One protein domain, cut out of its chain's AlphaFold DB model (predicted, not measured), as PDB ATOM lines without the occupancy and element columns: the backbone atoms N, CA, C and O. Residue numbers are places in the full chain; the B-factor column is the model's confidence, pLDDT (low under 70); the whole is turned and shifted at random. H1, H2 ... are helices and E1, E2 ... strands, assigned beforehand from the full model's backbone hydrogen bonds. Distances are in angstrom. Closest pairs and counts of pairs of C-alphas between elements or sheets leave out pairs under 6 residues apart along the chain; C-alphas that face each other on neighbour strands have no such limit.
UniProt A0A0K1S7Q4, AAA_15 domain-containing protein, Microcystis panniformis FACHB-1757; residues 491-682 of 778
ATOM      1  N   ASN A 491      18.285  34.739  68.880       49.59
ATOM      2  CA  ASN A 491      18.994  35.742  69.693       49.59
ATOM      3  C   ASN A 491      18.289  36.136  71.016       49.59
ATOM      4  O   ASN A 491      18.801  36.992  71.732       49.59
ATOM      5  N   LYS A 492      17.117  35.565  71.334       52.56
ATOM      6  CA  LYS A 492      16.402  35.756  72.612       52.56
ATOM      7  C   LYS A 492      16.525  34.568  73.576       52.56
ATOM      8  O   LYS A 492      16.019  34.654  74.692       52.56
ATOM      9  N   LEU A 493      17.152  33.465  73.162       58.97
ATOM     10  CA  LEU A 493      17.340  32.292  74.015       58.97
ATOM     11  C   LEU A 493      18.535  32.496  74.954       58.97
ATOM     12  O   LEU A 493      19.603  32.934  74.534       58.97
ATOM     13  N   ASP A 494      18.365  32.133  76.222       71.38
ATOM     14  CA  ASP A 494      19.448  32.153  77.205       71.38
ATOM     15  C   ASP A 494      20.265  30.856  77.117       71.38
ATOM     16  O   ASP A 494      19.872  29.812  77.645       71.38
ATOM     17  N   TRP A 495      21.407  30.938  76.433       73.06
ATOM     18  CA  TRP A 495      22.345  29.833  76.205       73.06
ATOM     19  C   TRP A 495      22.864  29.175  77.500       73.06
ATOM     20  O   TRP A 495      23.217  27.993  77.494       73.06
ATOM     21  N   GLN A 496      22.859  29.892  78.636       74.19
ATOM     22  CA  GLN A 496      23.294  29.342  79.928       74.19
ATOM     23  C   GLN A 496      22.324  28.285  80.475       74.19
ATOM     24  O   GLN A 496      22.708  27.470  81.314       74.19
ATOM     25  N   LYS A 497      21.078  28.258  79.983       72.00
ATOM     26  CA  LYS A 497      20.065  27.257  80.350       72.00
ATOM     27  C   LYS A 497      20.257  25.911  79.654       72.00
ATOM     28  O   LYS A 497      19.433  25.026  79.874       72.00
ATOM     29  N   PHE A 498      21.288  25.750  78.824       75.50
ATOM     30  CA  PHE A 498      21.547  24.556  78.021       75.50
ATOM     31  C   PHE A 498      22.945  23.970  78.303       75.50
ATOM     32  O   PHE A 498      23.891  24.702  78.618       75.50
ATOM     33  N   ASN A 499      23.082  22.645  78.203       76.44
ATOM     34  CA  ASN A 499      24.380  21.956  78.258       76.44
ATOM     35  C   ASN A 499      25.129  22.056  76.911       76.44
ATOM     36  O   ASN A 499      24.670  22.727  75.984       76.44
ATOM     37  N   PHE A 500      26.312  21.452  76.794       80.12
ATOM     38  CA  PHE A 500      27.148  21.566  75.595       80.12
ATOM     39  C   PHE A 500      26.483  20.981  74.340       80.12
ATOM     40  O   PHE A 500      26.414  21.655  73.313       80.12
ATOM     41  N   LEU A 501      25.944  19.758  74.409       75.62
ATOM     42  CA  LEU A 501      25.314  19.107  73.251       75.62
ATOM     43  C   LEU A 501      23.980  19.765  72.874       75.62
ATOM     44  O   LEU A 501      23.675  19.902  71.691       75.62
ATOM     45  N   GLU A 502      23.222  20.249  73.858       74.94
ATOM     46  CA  GLU A 502      22.053  21.098  73.617       74.94
ATOM     47  C   GLU A 502      22.448  22.395  72.889       74.94
ATOM     48  O   GLU A 502      21.842  22.748  71.877       74.94
ATOM     49  N   ASN A 503      23.511  23.076  73.336       78.56
ATOM     50  CA  ASN A 503      23.997  24.295  72.687       78.56
ATOM     51  C   ASN A 503      24.519  24.042  71.260       78.56
ATOM     52  O   ASN A 503      24.261  24.850  70.364       78.56
ATOM     53  N   LEU A 504      25.198  22.912  71.027       78.00
ATOM     54  CA  LEU A 504      25.661  22.485  69.704       78.00
ATOM     55  C   LEU A 504      24.486  22.355  68.720       78.00
ATOM     56  O   LEU A 504      24.534  22.915  67.626       78.00
ATOM     57  N   LEU A 505      23.411  21.672  69.122       73.81
ATOM     58  CA  LEU A 505      22.243  21.432  68.270       73.81
ATOM     59  C   LEU A 505      21.371  22.685  68.059       73.81
ATOM     60  O   LEU A 505      20.809  22.864  66.976       73.81
ATOM     61  N   ILE A 506      21.241  23.556  69.068       71.38
ATOM     62  CA  ILE A 506      20.383  24.755  69.005       71.38
ATOM     63  C   ILE A 506      21.082  25.918  68.296       71.38
ATOM     64  O   ILE A 506      20.503  26.535  67.397       71.38
ATOM     65  N   PHE A 507      22.303  26.260  68.712       75.94
ATOM     66  CA  PHE A 507      22.951  27.512  68.313       75.94
ATOM     67  C   PHE A 507      23.949  27.322  67.175       75.94
ATOM     68  O   PHE A 507      24.020  28.181  66.294       75.94
ATOM     69  N   CYS A 508      24.699  26.216  67.158       77.56
ATOM     70  CA  CYS A 508      25.830  26.052  66.245       77.56
ATOM     71  C   CYS A 508      25.444  25.602  64.824       77.56
ATOM     72  O   CYS A 508      26.227  25.837  63.910       77.56
ATOM     73  N   THR A 509      24.279  24.982  64.605       76.69
ATOM     74  CA  THR A 509      23.860  24.445  63.290       76.69
ATOM     75  C   THR A 509      23.905  25.490  62.161       76.69
ATOM     76  O   THR A 509      23.262  26.537  62.247       76.69
ATOM     77  N   VAL A 510      24.622  25.176  61.076       78.56
ATOM     78  CA  VAL A 510      24.842  26.035  59.899       78.56
ATOM     79  C   VAL A 510      23.939  25.592  58.738       78.56
ATOM     80  O   VAL A 510      24.130  24.494  58.206       78.56
ATOM     81  N   PRO A 511      22.979  26.422  58.283       70.62
ATOM     82  CA  PRO A 511      22.128  26.079  57.146       70.62
ATOM     83  C   PRO A 511      22.923  25.987  55.830       70.62
ATOM     84  O   PRO A 511      23.939  26.651  55.633       70.62
ATOM     85  N   ASN A 512      22.434  25.161  54.904       72.38
ATOM     86  CA  ASN A 512      22.973  24.892  53.558       72.38
ATOM     87  C   ASN A 512      24.395  24.289  53.491       72.38
ATOM     88  O   ASN A 512      24.902  24.073  52.385       72.38
ATOM     89  N   ARG A 513      25.031  24.006  54.643       82.31
ATOM     90  CA  ARG A 513      26.439  23.570  54.779       82.31
ATOM     91  C   ARG A 513      27.450  24.517  54.105       82.31
ATOM     92  O   ARG A 513      28.406  24.067  53.472       82.31
ATOM     93  N   ILE A 514      27.226  25.828  54.204       77.62
ATOM     94  CA  ILE A 514      28.133  26.858  53.671       77.62
ATOM     95  C   ILE A 514      28.802  27.572  54.846       77.62
ATOM     96  O   ILE A 514      28.115  28.212  55.640       77.62
ATOM     97  N   ALA A 515      30.130  27.503  54.935       76.06
ATOM     98  CA  ALA A 515      30.898  28.363  55.827       76.06
ATOM     99  C   ALA A 515      31.013  29.768  55.196       76.06
ATOM    100  O   ALA A 515      31.536  29.882  54.080       76.06
ATOM    101  N   PRO A 516      30.508  30.838  55.843       64.75
ATOM    102  CA  PRO A 516      30.619  32.196  55.314       64.75
ATOM    103  C   PRO A 516      32.086  32.673  55.281       64.75
ATOM    104  O   PRO A 516      32.886  32.235  56.111       64.75
ATOM    105  N   PRO A 517      32.451  33.588  54.360       55.12
ATOM    106  CA  PRO A 517      33.831  34.027  54.145       55.12
ATOM    107  C   PRO A 517      34.317  35.035  55.202       55.12
ATOM    108  O   PRO A 517      34.674  36.167  54.888       55.12
ATOM    109  N   GLU A 518      34.357  34.623  56.467       53.03
ATOM    110  CA  GLU A 518      34.810  35.457  57.594       53.03
ATOM    111  C   GLU A 518      36.325  35.748  57.565       53.03
ATOM    112  O   GLU A 518      36.796  36.676  58.217       53.03
ATOM    113  N   SER A 519      37.084  34.990  56.768       50.34
ATOM    114  CA  SER A 519      38.541  35.094  56.595       50.34
ATOM    115  C   SER A 519      38.971  35.212  55.121       50.34
ATOM    116  O   SER A 519      40.106  34.900  54.773       50.34
ATOM    117  N   GLY A 520      38.059  35.634  54.233       57.94
ATOM    118  CA  GLY A 520      38.284  35.671  52.777       57.94
ATOM    119  C   GLY A 520      38.197  34.303  52.084       57.94
ATOM    120  O   GLY A 520      38.426  34.203  50.881       57.94
ATOM    121  N   VAL A 521      37.843  33.259  52.838       60.75
ATOM    122  CA  VAL A 521      37.791  31.858  52.409       60.75
ATOM    123  C   VAL A 521      36.424  31.280  52.752       60.75
ATOM    124  O   VAL A 521      35.995  31.383  53.898       60.75
ATOM    125  N   SER A 522      35.756  30.627  51.801       73.94
ATOM    126  CA  SER A 522      34.484  29.928  52.048       73.94
ATOM    127  C   SER A 522      34.576  28.454  51.664       73.94
ATOM    128  O   SER A 522      34.809  28.146  50.493       73.94
ATOM    129  N   PHE A 523      34.330  27.541  52.606       83.06
ATOM    130  CA  PHE A 523      34.143  26.127  52.276       83.06
ATOM    131  C   PHE A 523      32.664  25.746  52.195       83.06
ATOM    132  O   PHE A 523      31.792  26.361  52.819       83.06
ATOM    133  N   ARG A 524      32.388  24.691  51.433       83.31
ATOM    134  CA  ARG A 524      31.080  24.049  51.338       83.31
ATOM    135  C   ARG A 524      31.213  22.554  51.608       83.31
ATOM    136  O   ARG A 524      32.292  21.977  51.479       83.31
ATOM    137  N   ILE A 525      30.105  21.942  51.999       83.69
ATOM    138  CA  ILE A 525      29.891  20.505  51.849       83.69
ATOM    139  C   ILE A 525      28.694  20.343  50.906       83.69
ATOM    140  O   ILE A 525      27.577  20.773  51.217       83.69
ATOM    141  N   THR A 526      28.946  19.771  49.731       78.88
ATOM    142  CA  THR A 526      27.936  19.441  48.717       78.88
ATOM    143  C   THR A 526      26.832  18.540  49.272       78.88
ATOM    144  O   THR A 526      26.952  17.945  50.346       78.88
ATOM    145  N   LYS A 527      25.702  18.488  48.556       70.75
ATOM    146  CA  LYS A 527      24.544  17.687  48.958       70.75
ATOM    147  C   LYS A 527      24.961  16.209  49.105       70.75
ATOM    148  O   LYS A 527      25.561  15.690  48.163       70.75
ATOM    149  N   PRO A 528      24.650  15.549  50.237       67.56
ATOM    150  CA  PRO A 528      24.983  14.143  50.439       67.56
ATOM    151  C   PRO A 528      24.439  13.218  49.340       67.56
ATOM    152  O   PRO A 528      23.440  13.516  48.676       67.56
ATOM    153  N   GLU A 529      25.093  12.067  49.170       68.00
ATOM    154  CA  GLU A 529      24.565  10.955  48.374       68.00
ATOM    155  C   GLU A 529      23.217  10.482  48.944       68.00
ATOM    156  O   GLU A 529      22.913  10.691  50.125       68.00
ATOM    157  N   LYS A 530      22.417   9.788  48.118       59.81
ATOM    158  CA  LYS A 530      21.247   9.055  48.623       59.81
ATOM    159  C   LYS A 530      21.667   8.168  49.800       59.81
ATOM    160  O   LYS A 530      22.785   7.656  49.835       59.81
ATOM    161  N   ASP A 531      20.761   8.007  50.752       62.47
ATOM    162  CA  ASP A 531      20.985   7.229  51.972       62.47
ATOM    163  C   ASP A 531      22.015   7.828  52.955       62.47
ATOM    164  O   ASP A 531      22.521   7.123  53.831       62.47
ATOM    165  N   SER A 532      22.300   9.141  52.866       68.69
ATOM    166  CA  SER A 532      23.165   9.850  53.825       68.69
ATOM    167  C   SER A 532      22.702  11.257  54.248       68.69
ATOM    168  O   SER A 532      22.054  11.978  53.493       68.69
ATOM    169  N   VAL A 533      23.052  11.653  55.479       70.81
ATOM    170  CA  VAL A 533      22.748  12.961  56.104       70.81
ATOM    171  C   VAL A 533      24.055  13.676  56.446       70.81
ATOM    172  O   VAL A 533      24.993  13.026  56.917       70.81
ATOM    173  N   CYS A 534      24.127  15.001  56.258       78.00
ATOM    174  CA  CYS A 534      25.329  15.769  56.589       78.00
ATOM    175  C   CYS A 534      25.014  17.145  57.203       78.00
ATOM    176  O   CYS A 534      24.576  18.068  56.515       78.00
ATOM    177  N   ILE A 535      25.283  17.296  58.503       78.38
ATOM    178  CA  ILE A 535      25.021  18.521  59.273       78.38
ATOM    179  C   ILE A 535      26.349  19.210  59.607       78.38
ATOM    180  O   ILE A 535      27.267  18.587  60.140       78.38
ATOM    181  N   LEU A 536      26.432  20.511  59.325       84.88
ATOM    182  CA  LEU A 536      27.563  21.370  59.680       84.88
ATOM    183  C   LEU A 536      27.207  22.225  60.905       84.88
ATOM    184  O   LEU A 536      26.125  22.806  60.964       84.88
ATOM    185  N   PHE A 537      28.131  22.348  61.853       84.38
ATOM    186  CA  PHE A 537      28.021  23.195  63.040       84.38
ATOM    187  C   PHE A 537      29.188  24.189  63.082       84.38
ATOM    188  O   PHE A 537      30.331  23.781  62.890       84.38
ATOM    189  N   LYS A 538      28.935  25.469  63.379       87.12
ATOM    190  CA  LYS A 538      29.967  26.471  63.675       87.12
ATOM    191  C   LYS A 538      30.227  26.511  65.176       87.12
ATOM    192  O   LYS A 538      29.362  26.928  65.947       87.12
ATOM    193  N   THR A 539      31.411  26.074  65.580       84.25
ATOM    194  CA  THR A 539      31.825  25.920  66.978       84.25
ATOM    195  C   THR A 539      32.587  27.140  67.507       84.25
ATOM    196  O   THR A 539      32.508  27.416  68.709       84.25
ATOM    197  N   ASP A 540      33.219  27.945  66.640       81.88
ATOM    198  CA  ASP A 540      33.699  29.283  67.012       81.88
ATOM    199  C   ASP A 540      32.548  30.309  67.015       81.88
ATOM    200  O   ASP A 540      32.043  30.750  65.980       81.88
ATOM    201  N   ARG A 541      32.099  30.672  68.222       78.88
ATOM    202  CA  ARG A 541      31.019  31.642  68.462       78.88
ATOM    203  C   ARG A 541      31.443  32.695  69.477       78.88
ATOM    204  O   ARG A 541      31.812  32.368  70.606       78.88
ATOM    205  N   GLN A 542      31.427  33.967  69.083       71.31
ATOM    206  CA  GLN A 542      31.968  35.056  69.910       71.31
ATOM    207  C   GLN A 542      31.045  35.486  71.063       71.31
ATOM    208  O   GLN A 542      31.543  35.859  72.120       71.31
ATOM    209  N   LYS A 543      29.717  35.446  70.880       69.06
ATOM    210  CA  LYS A 543      28.740  35.963  71.866       69.06
ATOM    211  C   LYS A 543      28.241  34.896  72.847       69.06
ATOM    212  O   LYS A 543      27.962  35.200  74.000       69.06
ATOM    213  N   ASP A 544      28.148  33.661  72.375       73.19
ATOM    214  CA  ASP A 544      27.576  32.488  73.033       73.19
ATOM    215  C   ASP A 544      28.518  31.281  72.821       73.19
ATOM    216  O   ASP A 544      28.320  30.465  71.918       73.19
ATOM    217  N   PRO A 545      29.629  31.207  73.581       75.62
ATOM    218  CA  PRO A 545      30.715  30.273  73.312       75.62
ATOM    219  C   PRO A 545      30.348  28.835  73.708       75.62
ATOM    220  O   PRO A 545      30.179  28.539  74.888       75.62
ATOM    221  N   LEU A 546      30.312  27.921  72.727       79.62
ATOM    222  CA  LEU A 546      29.994  26.500  72.945       79.62
ATOM    223  C   LEU A 546      30.873  25.863  74.041       79.62
ATOM    224  O   LEU A 546      30.366  25.241  74.971       79.62
ATOM    225  N   VAL A 547      32.191  26.075  73.966       81.75
ATOM    226  CA  VAL A 547      33.108  25.816  75.084       81.75
ATOM    227  C   VAL A 547      33.029  27.011  76.036       81.75
ATOM    228  O   VAL A 547      33.571  28.076  75.739       81.75
ATOM    229  N   ARG A 548      32.357  26.842  77.185       75.00
ATOM    230  CA  ARG A 548      32.094  27.928  78.155       75.00
ATOM    231  C   ARG A 548      33.361  28.630  78.667       75.00
ATOM    232  O   ARG A 548      33.320  29.812  78.999       75.00
ATOM    233  N   ASN A 549      34.484  27.917  78.749       77.25
ATOM    234  CA  ASN A 549      35.768  28.481  79.155       77.25
ATOM    235  C   ASN A 549      36.435  29.214  77.979       77.25
ATOM    236  O   ASN A 549      37.161  28.611  77.194       77.25
ATOM    237  N   GLN A 550      36.246  30.532  77.904       67.12
ATOM    238  CA  GLN A 550      36.795  31.388  76.842       67.12
ATOM    239  C   GLN A 550      38.335  31.381  76.724       67.12
ATOM    240  O   GLN A 550      38.863  31.877  75.733       67.12
ATOM    241  N   LYS A 551      39.076  30.827  77.701       68.50
ATOM    242  CA  LYS A 551      40.538  30.646  77.603       68.50
ATOM    243  C   LYS A 551      40.946  29.377  76.846       68.50
ATOM    244  O   LYS A 551      42.107  29.261  76.458       68.50
ATOM    245  N   GLN A 552      40.038  28.418  76.647       69.88
ATOM    246  CA  GLN A 552      40.304  27.233  75.834       69.88
ATOM    247  C   GLN A 552      40.121  27.565  74.354       69.88
ATOM    248  O   GLN A 552      39.056  28.005  73.921       69.88
ATOM    249  N   LYS A 553      41.172  27.317  73.567       70.12
ATOM    250  CA  LYS A 553      41.108  27.401  72.109       70.12
ATOM    251  C   LYS A 553      40.166  26.300  71.597       70.12
ATOM    252  O   LYS A 553      40.189  25.177  72.098       70.12
ATOM    253  N   ARG A 554      39.356  26.615  70.590       77.06
ATOM    254  CA  ARG A 554      38.300  25.755  70.022       77.06
ATOM    255  C   ARG A 554      38.391  25.740  68.494       77.06
ATOM    256  O   ARG A 554      38.945  26.697  67.958       77.06
ATOM    257  N   PRO A 555      37.887  24.707  67.805       87.00
ATOM    258  CA  PRO A 555      37.865  24.673  66.354       87.00
ATOM    259  C   PRO A 555      36.784  25.591  65.772       87.00
ATOM    260  O   PRO A 555      35.773  25.860  66.437       87.00
ATOM    261  N   ASP A 556      36.951  25.999  64.518       87.88
ATOM    262  CA  ASP A 556      35.961  26.795  63.784       87.88
ATOM    263  C   ASP A 556      34.628  26.055  63.576       87.88
ATOM    264  O   ASP A 556      33.559  26.620  63.843       87.88
ATOM    265  N   TYR A 557      34.674  24.791  63.130       90.88
ATOM    266  CA  TYR A 557      33.492  23.997  62.775       90.88
ATOM    267  C   TYR A 557      33.578  22.513  63.193       90.88
ATOM    268  O   TYR A 557      34.638  21.943  63.451       90.88
ATOM    269  N   LEU A 558      32.421  21.846  63.182       90.31
ATOM    270  CA  LEU A 558      32.256  20.397  63.314       90.31
ATOM    271  C   LEU A 558      31.278  19.903  62.240       90.31
ATOM    272  O   LEU A 558      30.193  20.458  62.092       90.31
ATOM    273  N   SER A 559      31.631  18.842  61.518       90.06
ATOM    274  CA  SER A 559      30.750  18.149  60.573       90.06
ATOM    275  C   SER A 559      30.306  16.803  61.141       90.06
ATOM    276  O   SER A 559      31.126  16.024  61.629       90.06
ATOM    277  N   LEU A 560      29.015  16.514  61.021       83.50
ATOM    278  CA  LEU A 560      28.372  15.247  61.353       83.50
ATOM    279  C   LEU A 560      27.888  14.590  60.060       83.50
ATOM    280  O   LEU A 560      27.025  15.148  59.388       83.50
ATOM    281  N   PHE A 561      28.413  13.410  59.735       80.56
ATOM    282  CA  PHE A 561      27.979  12.596  58.599       80.56
ATOM    283  C   PHE A 561      27.425  11.249  59.075       80.56
ATOM    284  O   PHE A 561      27.989  10.619  59.975       80.56
ATOM    285  N   ILE A 562      26.318  10.817  58.468       69.62
ATOM    286  CA  ILE A 562      25.636   9.554  58.772       69.62
ATOM    287  C   ILE A 562      25.286   8.848  57.457       69.62
ATOM    288  O   ILE A 562      24.587   9.431  56.632       69.62
ATOM    289  N   GLN A 563      25.732   7.600  57.278       69.50
ATOM    290  CA  GLN A 563      25.366   6.733  56.146       69.50
ATOM    291  C   GLN A 563      25.467   5.260  56.569       69.50
ATOM    292  O   GLN A 563      26.515   4.830  57.053       69.50
ATOM    293  N   ASN A 564      24.412   4.460  56.369       67.25
ATOM    294  CA  ASN A 564      24.327   3.086  56.897       67.25
ATOM    295  C   ASN A 564      24.701   3.035  58.403       67.25
ATOM    296  O   ASN A 564      24.242   3.876  59.174       67.25
ATOM    297  N   ASP A 565      25.556   2.095  58.821       61.75
ATOM    298  CA  ASP A 565      26.051   1.957  60.201       61.75
ATOM    299  C   ASP A 565      27.215   2.918  60.556       61.75
ATOM    300  O   ASP A 565      27.841   2.777  61.612       61.75
ATOM    301  N   LEU A 566      27.572   3.869  59.680       69.94
ATOM    302  CA  LEU A 566      28.649   4.832  59.920       69.94
ATOM    303  C   LEU A 566      28.108   6.144  60.498       69.94
ATOM    304  O   LEU A 566      27.506   6.941  59.783       69.94
ATOM    305  N   LEU A 567      28.439   6.405  61.764       73.19
ATOM    306  CA  LEU A 567      28.401   7.731  62.383       73.19
ATOM    307  C   LEU A 567      29.820   8.327  62.403       73.19
ATOM    308  O   LEU A 567      30.720   7.790  63.060       73.19
ATOM    309  N   LEU A 568      30.024   9.436  61.691       83.19
ATOM    310  CA  LEU A 568      31.320  10.094  61.525       83.19
ATOM    311  C   LEU A 568      31.262  11.564  61.960       83.19
ATOM    312  O   LEU A 568      30.536  12.374  61.390       83.19
ATOM    313  N   LEU A 569      32.077  11.903  62.957       86.94
ATOM    314  CA  LEU A 569      32.308  13.264  63.428       86.94
ATOM    315  C   LEU A 569      33.667  13.741  62.899       86.94
ATOM    316  O   LEU A 569      34.707  13.172  63.238       86.94
ATOM    317  N   THR A 570      33.658  14.780  62.065       94.25
ATOM    318  CA  THR A 570      34.866  15.415  61.518       94.25
ATOM    319  C   THR A 570      34.980  16.835  62.058       94.25
ATOM    320  O   THR A 570      34.211  17.709  61.667       94.25
ATOM    321  N   ILE A 571      35.930  17.073  62.963       94.38
ATOM    322  CA  ILE A 571      36.269  18.425  63.440       94.38
ATOM    323  C   ILE A 571      36.952  19.179  62.290       94.38
ATOM    324  O   ILE A 571      37.807  18.601  61.628       94.38
ATOM    325  N   ILE A 572      36.602  20.435  62.031       92.31
ATOM    326  CA  ILE A 572      37.183  21.233  60.942       92.31
ATOM    327  C   ILE A 572      37.766  22.511  61.541       92.31
ATOM    328  O   ILE A 572      37.048  23.303  62.147       92.31
ATOM    329  N   GLU A 573      39.065  22.706  61.343       90.69
ATOM    330  CA  GLU A 573      39.794  23.898  61.774       90.69
ATOM    331  C   GLU A 573      40.442  24.583  60.574       90.69
ATOM    332  O   GLU A 573      41.118  23.919  59.785       90.69
ATOM    333  N   MET A 574      40.270  25.897  60.446       86.00
ATOM    334  CA  MET A 574      40.842  26.711  59.378       86.00
ATOM    335  C   MET A 574      42.045  27.492  59.910       86.00
ATOM    336  O   MET A 574      41.958  28.195  60.916       86.00
ATOM    337  N   LYS A 575      43.192  27.417  59.227       81.44
ATOM    338  CA  LYS A 575      44.387  28.197  59.591       81.44
ATOM    339  C   LYS A 575      44.955  28.961  58.411       81.44
ATOM    340  O   LYS A 575      44.958  28.474  57.292       81.44
ATOM    341  N   GLY A 576      45.450  30.164  58.693       69.00
ATOM    342  CA  GLY A 576      46.149  31.001  57.721       69.00
ATOM    343  C   GLY A 576      47.584  30.536  57.456       69.00
ATOM    344  O   GLY A 576      48.024  29.479  57.898       69.00
ATOM    345  N   THR A 577      48.347  31.379  56.765       60.84
ATOM    346  CA  THR A 577      49.682  31.073  56.216       60.84
ATOM    347  C   THR A 577      50.795  30.848  57.249       60.84
ATOM    348  O   THR A 577      51.904  30.468  56.884       60.84
ATOM    349  N   ASN A 578      50.552  31.101  58.539       61.91
ATOM    350  CA  ASN A 578      51.606  31.158  59.555       61.91
ATOM    351  C   ASN A 578      51.797  29.810  60.267       61.91
ATOM    352  O   ASN A 578      50.878  29.338  60.937       61.91
ATOM    353  N   LYS A 579      53.018  29.253  60.234       55.38
ATOM    354  CA  LYS A 579      53.390  27.973  60.880       55.38
ATOM    355  C   LYS A 579      52.983  27.871  62.356       55.38
ATOM    356  O   LYS A 579      52.391  26.885  62.775       55.38
ATOM    357  N   ASN A 580      53.217  28.922  63.147       58.44
ATOM    358  CA  ASN A 580      52.817  28.927  64.560       58.44
ATOM    359  C   ASN A 580      51.292  28.799  64.743       58.44
ATOM    360  O   ASN A 580      50.845  28.333  65.785       58.44
ATOM    361  N   SER A 581      50.492  29.179  63.737       62.81
ATOM    362  CA  SER A 581      49.040  28.996  63.767       62.81
ATOM    363  C   SER A 581      48.621  27.561  63.420       62.81
ATOM    364  O   SER A 581      47.687  27.051  64.041       62.81
ATOM    365  N   THR A 582      49.325  26.862  62.519       66.38
ATOM    366  CA  THR A 582      48.952  25.498  62.105       66.38
ATOM    367  C   THR A 582      49.177  24.477  63.223       66.38
ATOM    368  O   THR A 582      48.260  23.708  63.518       66.38
ATOM    369  N   SER A 583      50.292  24.545  63.964       72.00
ATOM    370  CA  SER A 583      50.490  23.723  65.176       72.00
ATOM    371  C   SER A 583      49.450  24.018  66.274       72.00
ATOM    372  O   SER A 583      48.953  23.082  66.902       72.00
ATOM    373  N   THR A 584      49.023  25.278  66.472       81.12
ATOM    374  CA  THR A 584      47.905  25.572  67.404       81.12
ATOM    375  C   THR A 584      46.551  25.054  66.915       81.12
ATOM    376  O   THR A 584      45.680  24.771  67.732       81.12
ATOM    377  N   GLY A 585      46.381  24.838  65.605       84.69
ATOM    378  CA  GLY A 585      45.212  24.144  65.063       84.69
ATOM    379  C   GLY A 585      45.124  22.695  65.553       84.69
ATOM    380  O   GLY A 585      44.048  22.240  65.933       84.69
ATOM    381  N   ILE A 586      46.255  21.986  65.661       88.06
ATOM    382  CA  ILE A 586      46.286  20.630  66.234       88.06
ATOM    383  C   ILE A 586      45.892  20.649  67.720       88.06
ATOM    384  O   ILE A 586      45.116  19.804  68.167       88.06
ATOM    385  N   GLU A 587      46.361  21.636  68.486       87.81
ATOM    386  CA  GLU A 587      45.974  21.850  69.890       87.81
ATOM    387  C   GLU A 587      44.462  22.120  70.039       87.81
ATOM    388  O   GLU A 587      43.813  21.520  70.894       87.81
ATOM    389  N   GLN A 588      43.876  22.952  69.170       88.38
ATOM    390  CA  GLN A 588      42.428  23.216  69.121       88.38
ATOM    391  C   GLN A 588      41.618  21.957  68.808       88.38
ATOM    392  O   GLN A 588      40.686  21.621  69.542       88.38
ATOM    393  N   ILE A 589      41.997  21.237  67.747       92.19
ATOM    394  CA  ILE A 589      41.343  19.995  67.327       92.19
ATOM    395  C   ILE A 589      41.400  18.956  68.455       92.19
ATOM    396  O   ILE A 589      40.385  18.341  68.775       92.19
ATOM    397  N   THR A 590      42.570  18.743  69.062       91.25
ATOM    398  CA  THR A 590      42.762  17.708  70.094       91.25
ATOM    399  C   THR A 590      42.079  18.064  71.414       91.25
ATOM    400  O   THR A 590      41.428  17.198  71.997       91.25
ATOM    401  N   THR A 591      42.118  19.333  71.836       89.19
ATOM    402  CA  THR A 591      41.375  19.817  73.014       89.19
ATOM    403  C   THR A 591      39.870  19.626  72.826       89.19
ATOM    404  O   THR A 591      39.202  19.056  73.688       89.19
ATOM    405  N   PHE A 592      39.322  20.037  71.679       88.38
ATOM    406  CA  PHE A 592      37.888  19.910  71.415       88.38
ATOM    407  C   PHE A 592      37.447  18.467  71.166       88.38
ATOM    408  O   PHE A 592      36.354  18.100  71.580       88.38
ATOM    409  N   ARG A 593      38.296  17.621  70.567       91.12
ATOM    410  CA  ARG A 593      38.079  16.167  70.481       91.12
ATOM    411  C   ARG A 593      37.845  15.565  71.862       91.12
ATOM    412  O   ARG A 593      36.945  14.744  72.010       91.12
ATOM    413  N   ASP A 594      38.656  15.934  72.847       89.88
ATOM    414  CA  ASP A 594      38.587  15.316  74.170       89.88
ATOM    415  C   ASP A 594      37.466  15.921  75.038       89.88
ATOM    416  O   ASP A 594      36.797  15.165  75.737       89.88
ATOM    417  N   ILE A 595      37.136  17.212  74.873       86.31
ATOM    418  CA  ILE A 595      35.871  17.793  75.377       86.31
ATOM    419  C   ILE A 595      34.667  17.053  74.773       86.31
ATOM    420  O   ILE A 595      33.824  16.546  75.501       86.31
ATOM    421  N   LEU A 596      34.603  16.924  73.443       84.00
ATOM    422  CA  LEU A 596      33.483  16.293  72.738       84.00
ATOM    423  C   LEU A 596      33.315  14.813  73.117       84.00
ATOM    424  O   LEU A 596      32.186  14.351  73.244       84.00
ATOM    425  N   LYS A 597      34.408  14.072  73.349       83.69
ATOM    426  CA  LYS A 597      34.346  12.708  73.906       83.69
ATOM    427  C   LYS A 597      33.738  12.681  75.308       83.69
ATOM    428  O   LYS A 597      32.933  11.794  75.569       83.69
ATOM    429  N   GLN A 598      34.138  13.602  76.185       82.31
ATOM    430  CA  GLN A 598      33.659  13.664  77.567       82.31
ATOM    431  C   GLN A 598      32.170  14.032  77.614       82.31
ATOM    432  O   GLN A 598      31.376  13.317  78.212       82.31
ATOM    433  N   GLU A 599      31.761  15.053  76.864       79.88
ATOM    434  CA  GLU A 599      30.359  15.469  76.720       79.88
ATOM    435  C   GLU A 599      29.480  14.339  76.139       79.88
ATOM    436  O   GLU A 599      28.350  14.125  76.580       79.88
ATOM    437  N   ILE A 600      30.016  13.543  75.198       71.12
ATOM    438  CA  ILE A 600      29.363  12.328  74.673       71.12
ATOM    439  C   ILE A 600      29.382  11.154  75.681       71.12
ATOM    440  O   ILE A 600      28.569  10.242  75.555       71.12
ATOM    441  N   ALA A 601      30.260  11.143  76.682       71.88
ATOM    442  CA  ALA A 601      30.244  10.137  77.749       71.88
ATOM    443  C   ALA A 601      29.273  10.503  78.889       71.88
ATOM    444  O   ALA A 601      28.655   9.611  79.471       71.88
ATOM    445  N   ASP A 602      29.119  11.797  79.187       70.06
ATOM    446  CA  ASP A 602      28.345  12.297  80.332       70.06
ATOM    447  C   ASP A 602      26.858  12.528  80.009       70.06
ATOM    448  O   ASP A 602      25.982  12.234  80.827       70.06
ATOM    449  N   HIS A 603      26.548  13.038  78.812       64.75
ATOM    450  CA  HIS A 603      25.173  13.348  78.391       64.75
ATOM    451  C   HIS A 603      24.551  12.285  77.482       64.75
ATOM    452  O   HIS A 603      23.349  12.324  77.205       64.75
ATOM    453  N   VAL A 604      25.356  11.341  77.001       59.47
ATOM    454  CA  VAL A 604      25.007  10.405  75.934       59.47
ATOM    455  C   VAL A 604      25.480   8.999  76.323       59.47
ATOM    456  O   VAL A 604      26.405   8.815  77.106       59.47
ATOM    457  N   THR A 605      24.756   7.973  75.878       52.09
ATOM    458  CA  THR A 605      24.886   6.634  76.468       52.09
ATOM    459  C   THR A 605      26.183   5.920  76.070       52.09
ATOM    460  O   THR A 605      26.543   5.865  74.899       52.09
ATOM    461  N   SER A 606      26.856   5.281  77.032       53.97
ATOM    462  CA  SER A 606      28.178   4.656  76.847       53.97
ATOM    463  C   SER A 606      28.240   3.523  75.818       53.97
ATOM    464  O   SER A 606      29.329   3.148  75.388       53.97
ATOM    465  N   LYS A 607      27.089   2.962  75.419       50.16
ATOM    466  CA  LYS A 607      27.031   1.950  74.360       50.16
ATOM    467  C   LYS A 607      26.720   2.512  72.973       50.16
ATOM    468  O   LYS A 607      26.504   1.658  72.126       50.16
ATOM    469  N   LEU A 608      26.663   3.833  72.733       55.22
ATOM    470  CA  LEU A 608      26.801   4.473  71.384       55.22
ATOM    471  C   LEU A 608      28.160   3.978  70.578       55.22
ATOM    472  O   LEU A 608      28.863   4.224  71.625       55.22
ATOM    473  N   LYS A 609      28.668   3.250  68.414       64.44
ATOM    474  CA  LYS A 609      29.774   3.092  67.362       64.44
ATOM    475  C   LYS A 609      29.903   4.358  66.477       64.44
ATOM    476  O   LYS A 609      29.249   4.472  65.448       64.44
ATOM    477  N   TYR A 610      30.761   5.301  66.880       77.06
ATOM    478  CA  TYR A 610      31.090   6.550  66.192       77.06
ATOM    479  C   TYR A 610      32.588   6.598  65.910       77.06
ATOM    480  O   TYR A 610      33.390   5.983  66.618       77.06
ATOM    481  N   LYS A 611      32.976   7.355  64.887       85.88
ATOM    482  CA  LYS A 611      34.375   7.671  64.587       85.88
ATOM    483  C   LYS A 611      34.601   9.174  64.699       85.88
ATOM    484  O   LYS A 611      33.772   9.956  64.243       85.88
ATOM    485  N   LEU A 612      35.734   9.551  65.287       90.31
ATOM    486  CA  LEU A 612      36.237  10.921  65.325       90.31
ATOM    487  C   LEU A 612      37.457  11.034  64.410       90.31
ATOM    488  O   LEU A 612      38.409  10.264  64.547       90.31
ATOM    489  N   GLN A 613      37.433  12.018  63.520       95.12
ATOM    490  CA  GLN A 613      38.580  12.470  62.731       95.12
ATOM    491  C   GLN A 613      38.575  14.005  62.678       95.12
ATOM    492  O   GLN A 613      37.688  14.651  63.248       95.12
ATOM    493  N   ALA A 614      39.548  14.605  62.000       94.50
ATOM    494  CA  ALA A 614      39.550  16.040  61.751       94.50
ATOM    495  C   ALA A 614      40.083  16.411  60.369       94.50
ATOM    496  O   ALA A 614      40.792  15.635  59.737       94.50
ATOM    497  N   ILE A 615      39.779  17.631  59.945       92.75
ATOM    498  CA  ILE A 615      40.384  18.339  58.822       92.75
ATOM    499  C   ILE A 615      41.110  19.553  59.407       92.75
ATOM    500  O   ILE A 615      40.492  20.376  60.083       92.75
ATOM    501  N   LEU A 616      42.409  19.661  59.134       90.50
ATOM    502  CA  LEU A 616      43.150  20.912  59.265       90.50
ATOM    503  C   LEU A 616      43.193  21.537  57.868       90.50
ATOM    504  O   LEU A 616      43.871  21.028  56.976       90.50
ATOM    505  N   LEU A 617      42.406  22.590  57.676       87.25
ATOM    506  CA  LEU A 617      42.184  23.264  56.403       87.25
ATOM    507  C   LEU A 617      43.155  24.454  56.311       87.25
ATOM    508  O   LEU A 617      43.063  25.380  57.120       87.25
ATOM    509  N   THR A 618      44.096  24.442  55.361       82.94
ATOM    510  CA  THR A 618      45.150  25.475  55.239       82.94
ATOM    511  C   THR A 618      45.375  25.966  53.799       82.94
ATOM    512  O   THR A 618      45.151  25.218  52.855       82.94
ATOM    513  N   PRO A 619      45.868  27.194  53.570       79.00
ATOM    514  CA  PRO A 619      46.347  27.614  52.255       79.00
ATOM    515  C   PRO A 619      47.461  26.712  51.702       79.00
ATOM    516  O   PRO A 619      48.256  26.154  52.466       79.00
ATOM    517  N   TYR A 620      47.596  26.631  50.373       78.81
ATOM    518  CA  TYR A 620      48.691  25.894  49.714       78.81
ATOM    519  C   TYR A 620      50.108  26.343  50.124       78.81
ATOM    520  O   TYR A 620      51.046  25.550  50.064       78.81
ATOM    521  N   ASN A 621      50.276  27.593  50.564       77.81
ATOM    522  CA  ASN A 621      51.546  28.151  51.044       77.81
ATOM    523  C   ASN A 621      51.726  28.089  52.576       77.81
ATOM    524  O   ASN A 621      52.693  28.650  53.093       77.81
ATOM    525  N   ALA A 622      50.817  27.444  53.312       78.00
ATOM    526  CA  ALA A 622      50.949  27.237  54.752       78.00
ATOM    527  C   ALA A 622      51.763  25.971  55.068       78.00
ATOM    528  O   ALA A 622      51.582  24.927  54.443       78.00
ATOM    529  N   ASP A 623      52.619  26.055  56.086       80.88
ATOM    530  CA  ASP A 623      53.459  24.941  56.538       80.88
ATOM    531  C   ASP A 623      52.654  23.938  57.392       80.88
ATOM    532  O   ASP A 623      51.988  24.316  58.367       80.88
ATOM    533  N   ILE A 624      52.696  22.660  57.009       83.81
ATOM    534  CA  ILE A 624      51.863  21.592  57.575       83.81
ATOM    535  C   ILE A 624      52.578  20.969  58.791       83.81
ATOM    536  O   ILE A 624      53.718  20.519  58.666       83.81
ATOM    537  N   PRO A 625      51.922  20.858  59.963       86.50
ATOM    538  CA  PRO A 625      52.502  20.266  61.171       86.50
ATOM    539  C   PRO A 625      52.500  18.727  61.093       86.50
ATOM    540  O   PRO A 625      51.822  18.038  61.858       86.50
ATOM    541  N   GLU A 626      53.232  18.162  60.125       85.81
ATOM    542  CA  GLU A 626      53.237  16.721  59.834       85.81
ATOM    543  C   GLU A 626      53.608  15.873  61.057       85.81
ATOM    544  O   GLU A 626      53.004  14.827  61.289       85.81
ATOM    545  N   LYS A 627      54.580  16.321  61.863       86.88
ATOM    546  CA  LYS A 627      55.051  15.578  63.042       86.88
ATOM    547  C   LYS A 627      53.943  15.436  64.084       86.88
ATOM    548  O   LYS A 627      53.750  14.350  64.628       86.88
ATOM    549  N   GLU A 628      53.193  16.502  64.337       88.75
ATOM    550  CA  GLU A 628      52.035  16.491  65.226       88.75
ATOM    551  C   GLU A 628      50.874  15.665  64.644       88.75
ATOM    552  O   GLU A 628      50.267  14.875  65.370       88.75
ATOM    553  N   ILE A 629      50.613  15.764  63.335       90.06
ATOM    554  CA  ILE A 629      49.575  14.976  62.643       90.06
ATOM    555  C   ILE A 629      49.871  13.471  62.718       90.06
ATOM    556  O   ILE A 629      48.997  12.693  63.110       90.06
ATOM    557  N   TYR A 630      51.096  13.036  62.405       89.56
ATOM    558  CA  TYR A 630      51.475  11.621  62.495       89.56
ATOM    559  C   TYR A 630      51.455  11.102  63.941       89.56
ATOM    560  O   TYR A 630      51.042   9.961  64.159       89.56
ATOM    561  N   LYS A 631      51.809  11.941  64.926       90.88
ATOM    562  CA  LYS A 631      51.750  11.616  66.361       90.88
ATOM    563  C   LYS A 631      50.319  11.411  66.874       90.88
ATOM    564  O   LYS A 631      50.096  10.534  67.707       90.88
ATOM    565  N   GLU A 632      49.335  12.167  66.385       92.19
ATOM    566  CA  GLU A 632      47.923  11.903  66.707       92.19
ATOM    567  C   GLU A 632      47.354  10.716  65.908       92.19
ATOM    568  O   GLU A 632      46.579   9.924  66.452       92.19
ATOM    569  N   ALA A 633      47.807  10.507  64.667       90.06
ATOM    570  CA  ALA A 633      47.426   9.344  63.866       90.06
ATOM    571  C   ALA A 633      47.922   8.012  64.467       90.06
ATOM    572  O   ALA A 633      47.267   6.984  64.303       90.06
ATOM    573  N   GLU A 634      49.038   8.019  65.203       89.75
ATOM    574  CA  GLU A 634      49.519   6.879  66.001       89.75
ATOM    575  C   GLU A 634      48.633   6.570  67.212       89.75
ATOM    576  O   GLU A 634      48.501   5.409  67.591       89.75
ATOM    577  N   LYS A 635      47.927   7.571  67.750       90.31
ATOM    578  CA  LYS A 635      46.865   7.393  68.757       90.31
ATOM    579  C   LYS A 635      45.517   6.991  68.135       90.31
ATOM    580  O   LYS A 635      44.498   6.994  68.822       90.31
ATOM    581  N   GLY A 636      45.486   6.697  66.833       87.31
ATOM    582  CA  GLY A 636      44.279   6.331  66.089       87.31
ATOM    583  C   GLY A 636      43.360   7.500  65.717       87.31
ATOM    584  O   GLY A 636      42.263   7.256  65.218       87.31
ATOM    585  N   PHE A 637      43.776   8.755  65.924       93.44
ATOM    586  CA  PHE A 637      42.985   9.939  65.578       93.44
ATOM    587  C   PHE A 637      43.558  10.622  64.333       93.44
ATOM    588  O   PHE A 637      44.607  11.261  64.382       93.44
ATOM    589  N   ILE A 638      42.877  10.466  63.196       94.69
ATOM    590  CA  ILE A 638      43.360  10.979  61.910       94.69
ATOM    591  C   ILE A 638      42.991  12.455  61.749       94.69
ATOM    592  O   ILE A 638      41.818  12.820  61.820       94.69
ATOM    593  N   ILE A 639      44.001  13.283  61.477       93.50
ATOM    594  CA  ILE A 639      43.857  14.686  61.084       93.50
ATOM    595  C   ILE A 639      44.277  14.786  59.615       93.50
ATOM    596  O   ILE A 639      45.393  14.411  59.268       93.50
ATOM    597  N   LEU A 640      43.374  15.244  58.753       91.31
ATOM    598  CA  LEU A 640      43.571  15.378  57.312       91.31
ATOM    599  C   LEU A 640      44.111  16.790  57.018       91.31
ATOM    600  O   LEU A 640      43.358  17.747  57.205       91.31
ATOM    601  N   PRO A 641      45.369  16.966  56.572       88.62
ATOM    602  CA  PRO A 641      45.849  18.263  56.105       88.62
ATOM    603  C   PRO A 641      45.293  18.522  54.700       88.62
ATOM    604  O   PRO A 641      45.753  17.932  53.721       88.62
ATOM    605  N   ILE A 642      44.267  19.364  54.599       86.56
ATOM    606  CA  ILE A 642      43.620  19.707  53.328       86.56
ATOM    607  C   ILE A 642      44.064  21.109  52.928       86.56
ATOM    608  O   ILE A 642      43.763  22.077  53.627       86.56
ATOM    609  N   GLN A 643      44.773  21.210  51.803       82.31
ATOM    610  CA  GLN A 643      45.180  22.499  51.253       82.31
ATOM    611  C   GLN A 643      44.127  23.076  50.296       82.31
ATOM    612  O   GLN A 643      43.461  22.312  49.599       82.31
ATOM    613  N   TYR A 644      43.971  24.403  50.280       77.06
ATOM    614  CA  TYR A 644      42.943  25.120  49.510       77.06
ATOM    615  C   TYR A 644      43.416  26.508  49.008       77.06
ATOM    616  O   TYR A 644      44.450  27.015  49.452       77.06
ATOM    617  N   ASP A 645      42.621  27.141  48.128       73.50
ATOM    618  CA  ASP A 645      42.824  28.515  47.614       73.50
ATOM    619  C   ASP A 645      41.931  29.573  48.311       73.50
ATOM    620  O   ASP A 645      42.229  30.035  49.409       73.50
ATOM    621  N   SER A 646      40.807  29.960  47.693       71.75
ATOM    622  CA  SER A 646      39.767  30.845  48.270       71.75
ATOM    623  C   SER A 646      38.437  30.123  48.524       71.75
ATOM    624  O   SER A 646      37.565  30.617  49.242       71.75
ATOM    625  N   LYS A 647      38.285  28.922  47.955       75.19
ATOM    626  CA  LYS A 647      37.134  28.035  48.124       75.19
ATOM    627  C   LYS A 647      37.614  26.608  48.368       75.19
ATOM    628  O   LYS A 647      38.673  26.221  47.882       75.19
ATOM    629  N   ALA A 648      36.814  25.830  49.092       79.94
ATOM    630  CA  ALA A 648      37.038  24.402  49.295       79.94
ATOM    631  C   ALA A 648      35.709  23.636  49.289       79.94
ATOM    632  O   ALA A 648      34.685  24.145  49.746       79.94
ATOM    633  N   GLU A 649      35.740  22.394  48.814       84.06
ATOM    634  CA  GLU A 649      34.613  21.461  48.864       84.06
ATOM    635  C   GLU A 649      35.012  20.257  49.720       84.06
ATOM    636  O   GLU A 649      35.997  19.578  49.420       84.06
ATOM    637  N   LEU A 650      34.283  20.026  50.814       88.31
ATOM    638  CA  LEU A 650      34.696  19.098  51.867       88.31
ATOM    639  C   LEU A 650      33.939  17.763  51.890       88.31
ATOM    640  O   LEU A 650      34.368  16.858  52.613       88.31
ATOM    641  N   TYR A 651      32.871  17.580  51.099       87.19
ATOM    642  CA  TYR A 651      32.097  16.329  51.075       87.19
ATOM    643  C   TYR A 651      32.940  15.052  50.882       87.19
ATOM    644  O   TYR A 651      32.718  14.098  51.637       87.19
ATOM    645  N   PRO A 652      33.949  14.998  49.981       85.75
ATOM    646  CA  PRO A 652      34.780  13.802  49.811       85.75
ATOM    647  C   PRO A 652      35.515  13.365  51.086       85.75
ATOM    648  O   PRO A 652      35.777  12.175  51.253       85.75
ATOM    649  N   TYR A 653      35.818  14.314  51.980       88.12
ATOM    650  CA  TYR A 653      36.597  14.100  53.198       88.12
ATOM    651  C   TYR A 653      35.717  13.883  54.440       88.12
ATOM    652  O   TYR A 653      36.065  13.068  55.292       88.12
ATOM    653  N   VAL A 654      34.565  14.560  54.552       89.06
ATOM    654  CA  VAL A 654      33.647  14.373  55.699       89.06
ATOM    655  C   VAL A 654      32.755  13.134  55.573       89.06
ATOM    656  O   VAL A 654      32.234  12.674  56.583       89.06
ATOM    657  N   SER A 655      32.597  12.571  54.367       86.50
ATOM    658  CA  SER A 655      31.786  11.363  54.120       86.50
ATOM    659  C   SER A 655      32.519  10.036  54.370       86.50
ATOM    660  O   SER A 655      31.893   8.976  54.409       86.50
ATOM    661  N   LYS A 656      33.854  10.046  54.508       88.38
ATOM    662  CA  LYS A 656      34.693   8.831  54.473       88.38
ATOM    663  C   LYS A 656      35.711   8.807  55.612       88.38
ATOM    664  O   LYS A 656      36.189   9.840  56.067       88.38
ATOM    665  N   THR A 657      36.032   7.599  56.085       88.38
ATOM    666  CA  THR A 657      36.922   7.382  57.240       88.38
ATOM    667  C   THR A 657      38.316   6.982  56.782       88.38
ATOM    668  O   THR A 657      38.462   5.953  56.117       88.38
ATOM    669  N   TYR A 658      39.329   7.742  57.182       88.69
ATOM    670  CA  TYR A 658      40.716   7.555  56.744       88.69
ATOM    671  C   TYR A 658      41.557   6.743  57.744       88.69
ATOM    672  O   TYR A 658      41.122   6.447  58.858       88.69
ATOM    673  N   ARG A 659      42.778   6.364  57.344       88.44
ATOM    674  CA  ARG A 659      43.774   5.660  58.176       88.44
ATOM    675  C   ARG A 659      45.148   6.323  58.031       88.44
ATOM    676  O   ARG A 659      45.385   7.049  57.069       88.44
ATOM    677  N   LYS A 660      46.103   6.001  58.918       85.44
ATOM    678  CA  LYS A 660      47.492   6.515  58.857       85.44
ATOM    679  C   LYS A 660      48.153   6.302  57.480       85.44
ATOM    680  O   LYS A 660      48.861   7.177  57.002       85.44
ATOM    681  N   ALA A 661      47.864   5.179  56.815       83.81
ATOM    682  CA  ALA A 661      48.378   4.835  55.482       83.81
ATOM    683  C   ALA A 661      47.769   5.644  54.313       83.81
ATOM    684  O   ALA A 661      48.169   5.462  53.162       83.81
ATOM    685  N   ASP A 662      46.786   6.505  54.584       83.19
ATOM    686  CA  ASP A 662      46.149   7.366  53.587       83.19
ATOM    687  C   ASP A 662      46.668   8.823  53.671       83.19
ATOM    688  O   ASP A 662      46.570   9.560  52.691       83.19
ATOM    689  N   LEU A 663      47.333   9.205  54.777       82.94
ATOM    690  CA  LEU A 663      47.969  10.522  54.970       82.94
ATOM    691  C   LEU A 663      49.025  10.848  53.903       82.94
ATOM    692  O   LEU A 663      49.054  11.963  53.406       82.94
ATOM    693  N   SER A 664      49.821   9.866  53.471       71.62
ATOM    694  CA  SER A 664      50.839  10.035  52.417       71.62
ATOM    695  C   SER A 664      50.275  10.187  50.991       71.62
ATOM    696  O   SER A 664      51.036  10.340  50.030       71.62
ATOM    697  N   LYS A 665      48.946  10.117  50.838       67.31
ATOM    698  CA  LYS A 665      48.213  10.290  49.570       67.31
ATOM    699  C   LYS A 665      47.419  11.598  49.555       67.31
ATOM    700  O   LYS A 665      47.235  12.191  48.495       67.31
ATOM    701  N   ILE A 666      46.947  12.042  50.718       62.31
ATOM    702  CA  ILE A 666      46.294  13.340  50.903       62.31
ATOM    703  C   ILE A 666      47.303  14.445  50.531       62.31
ATOM    704  O   ILE A 666      48.495  14.316  50.788       62.31
ATOM    705  N   GLY A 667      46.849  15.457  49.787       53.09
ATOM    706  CA  GLY A 667      47.717  16.419  49.086       53.09
ATOM    707  C   GLY A 667      48.087  16.027  47.642       53.09
ATOM    708  O   GLY A 667      48.300  16.907  46.815       53.09
ATOM    709  N   LYS A 668      48.070  14.733  47.273       48.22
ATOM    710  CA  LYS A 668      48.167  14.285  45.860       48.22
ATOM    711  C   LYS A 668      46.803  14.068  45.195       48.22
ATOM    712  O   LYS A 668      46.723  13.949  43.974       48.22
ATOM    713  N   ILE A 669      45.729  14.025  45.983       48.47
ATOM    714  CA  ILE A 669      44.353  13.916  45.490       48.47
ATOM    715  C   ILE A 669      43.912  15.286  44.954       48.47
ATOM    716  O   ILE A 669      43.401  16.114  45.708       48.47
ATOM    717  N   LYS A 670      44.096  15.516  43.649       44.47
ATOM    718  CA  LYS A 670      43.503  16.655  42.930       44.47
ATOM    719  C   LYS A 670      41.982  16.480  42.814       44.47
ATOM    720  O   LYS A 670      41.487  16.050  41.775       44.47
ATOM    721  N   HIS A 671      41.242  16.812  43.867       50.56
ATOM    722  CA  HIS A 671      39.835  17.173  43.701       50.56
ATOM    723  C   HIS A 671      39.764  18.565  43.068       50.56
ATOM    724  O   HIS A 671      40.479  19.472  43.488       50.56
ATOM    725  N   SER A 672      38.919  18.737  42.051       47.12
ATOM    726  CA  SER A 672      38.654  20.063  41.495       47.12
ATOM    727  C   SER A 672      37.843  20.871  42.506       47.12
ATOM    728  O   SER A 672      36.693  20.540  42.791       47.12
ATOM    729  N   HIS A 673      38.424  21.940  43.053       55.50
ATOM    730  CA  HIS A 673      37.707  22.874  43.928       55.50
ATOM    731  C   HIS A 673      36.807  23.863  43.152       55.50
ATOM    732  O   HIS A 673      36.206  24.746  43.760       55.50
ATOM    733  N   ASP A 674      36.688  23.691  41.828       46.47
ATOM    734  CA  ASP A 674      36.005  24.603  40.897       46.47
ATOM    735  C   ASP A 674      34.846  23.932  40.117       46.47
ATOM    736  O   ASP A 674      34.346  24.448  39.117       46.47
ATOM    737  N   GLU A 675      34.381  22.753  40.554       46.53
ATOM    738  CA  GLU A 675      33.246  22.071  39.915       46.53
ATOM    739  C   GLU A 675      31.897  22.756  40.217       46.53
ATOM    740  O   GLU A 675      31.285  22.581  41.270       46.53
ATOM    741  N   GLN A 676      31.462  23.558  39.238       46.84
ATOM    742  CA  GLN A 676      30.128  24.127  38.986       46.84
ATOM    743  C   GLN A 676      29.100  24.052  40.132       46.84
ATOM    744  O   GLN A 676      28.451  23.032  40.379       46.84
ATOM    745  N   HIS A 677      28.860  25.209  40.754       49.69
ATOM    746  CA  HIS A 677      27.942  25.408  41.874       49.69
ATOM    747  C   HIS A 677      26.470  25.059  41.561       49.69
ATOM    748  O   HIS A 677      25.662  25.932  41.252       49.69
ATOM    749  N   LYS A 678      26.086  23.792  41.743       48.16
ATOM    750  CA  LYS A 678      24.679  23.407  41.950       48.16
ATOM    751  C   LYS A 678      24.208  23.867  43.333       48.16
ATOM    752  O   LYS A 678      25.019  24.045  44.250       48.16
ATOM    753  N   GLU A 679      22.912  24.101  43.500       52.28
ATOM    754  CA  GLU A 679      22.359  24.513  44.793       52.28
ATOM    755  C   GLU A 679      22.462  23.370  45.821       52.28
ATOM    756  O   GLU A 679      22.339  22.190  45.491       52.28
ATOM    757  N   SER A 680      22.786  23.720  47.069       53.16
ATOM    758  CA  SER A 680      22.935  22.763  48.170       53.16
ATOM    759  C   SER A 680      21.611  22.708  48.915       53.16
ATOM    760  O   SER A 680      21.437  23.423  49.901       53.16
ATOM    761  N   ASP A 681      20.670  21.904  48.415       57.50
ATOM    762  CA  ASP A 681      19.398  21.687  49.104       57.50
ATOM    763  C   ASP A 681      19.665  21.203  50.538       57.50
ATOM    764  O   ASP A 681      20.402  20.230  50.749       57.50
ATOM    765  N   CYS A 682      19.047  21.852  51.522       55.66
ATOM    766  CA  CYS A 682      18.945  21.287  52.861       55.66
ATOM    767  C   CYS A 682      17.869  20.204  52.901       55.66
ATOM    768  O   CYS A 682      16.739  20.435  52.467       55.66
TER     769      CYS A 682
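Overview. This is residues 491 to 682 of the 778 residues of the protein "AAA_15 domain-containing protein" of Microcystis panniformis FACHB-1757 (UniProt A0A0K1S7Q4). A twisted sheet of five strands has the long helix H2 packed along one face, over E4 and E5, with H1 standing up from the same face over the edge strand E2 and H3 near the other edge, at E6. Across the sheet from H2 lie the short helix H4 and a small pair of strands, E1 and E7, and a long tail with no named element, residues 655 to 682, ends the printed part. The printed part has 192 residues with four named helices and seven named strands, in the order H1 E1 E2 E3 E4 H2 E5 H3 E6 E7 H4; the large sheet runs E2 E3 E4 E5 E6 and is mixed, and E1 and E7 are parallel. The class is mixed, helices and strands, with under half of the residues, 91 of 192, in named elements. The whole is compact, with a radius of gyration of the C-alphas of 16.2 A, and rounded, with spans of 46 by 38 by 35 A.

Along the chain. Start in the large sheet with its longest strand, E5, residues 610 to 619, which runs 29.5 A from C-alpha 610 at (31.090, 6.550, 66.192) to C-alpha 619 at (46.347, 27.614, 52.255). Beside it look for E4, residues 566 to 574, 25.1 A, then E3, residues 557 to 563, 20.2 A, and E2, residues 532 to 538, 20.5 A. On the other side of E5 is E6, residues 639 to 644, 15.6 A. Find C-alpha 579 at (53.390, 27.973, 60.880); from there H2, residues 579 to 602, runs 35.4 A. H1 is residues 500 to 508, 10.5 A, and H3 is residues 626 to 634, 12.2 A. The short elements are E1, residues 522 to 524, E7, residues 647 to 649, and H4, residues 651 to 654.

Arrangement. In the sheet, E2, E3 and E4 form a meander, each strand the antiparallel neighbour of the one before; E2 and E3 are a hairpin, and so are E3 and E4. Look for N 535 and O 560 at 2.9 A between E2 and E3, and N 559 and O 570 at 2.8 A between E3 and E4. E4 and E5 are parallel, with N 615 and O 571 at 2.8 A, and E5 and E6 are parallel, with N 640 and O 614 at 2.8 A. E4, H2, E5 and E5, H3, E6 are strand-helix-strand units, two parallel neighbour strands with a helix between, each with a right-handed crossover. H1 and H2 on one face of the sheet make two layers, helices over one face. H2 has a height over the sheet of 9.3 A and runs along the strands, only just, at 28 degrees to E4 on the local plane; its closest C-alphas to E4 are Gly 585 and Glu 573, 6.3 A. H1 stands up from the sheet over E2, its line rising 53 degrees, with the C-alphas of Cys 508 and Phe 537 closest at 4.8 A. H2 and H3 only just touch, with 3 pairs of C-alphas within 8 A, by residues 583 to 586 of H2 alone; Ile 586 and Glu 628 have the closest C-alphas, 7.2 A. H3 and H4 each only graze the sheet; the closest C-alphas of H4 and E4 are Val 654 and Thr 570, 6.0 A. E1 and E7 are parallel, with N 524 and O 648 at 2.9 A. Every O i to N i+4 pair is within hydrogen-bond range in H1 and H3, and 19 of 20 in H2; H4 is too short for such a pair.

Size, cuts and confidence. The C-alphas of Lys 492 and Ala 661 are the two farthest apart, 47.7 A. The printed part has no cut. The links H1 to E1, 13 residues, and E2 to E3, 18 residues, are long. Mean pLDDT of the printed part is 75.7; 55 residues are under 70, among them residues 603 to 609 and 665 to 682.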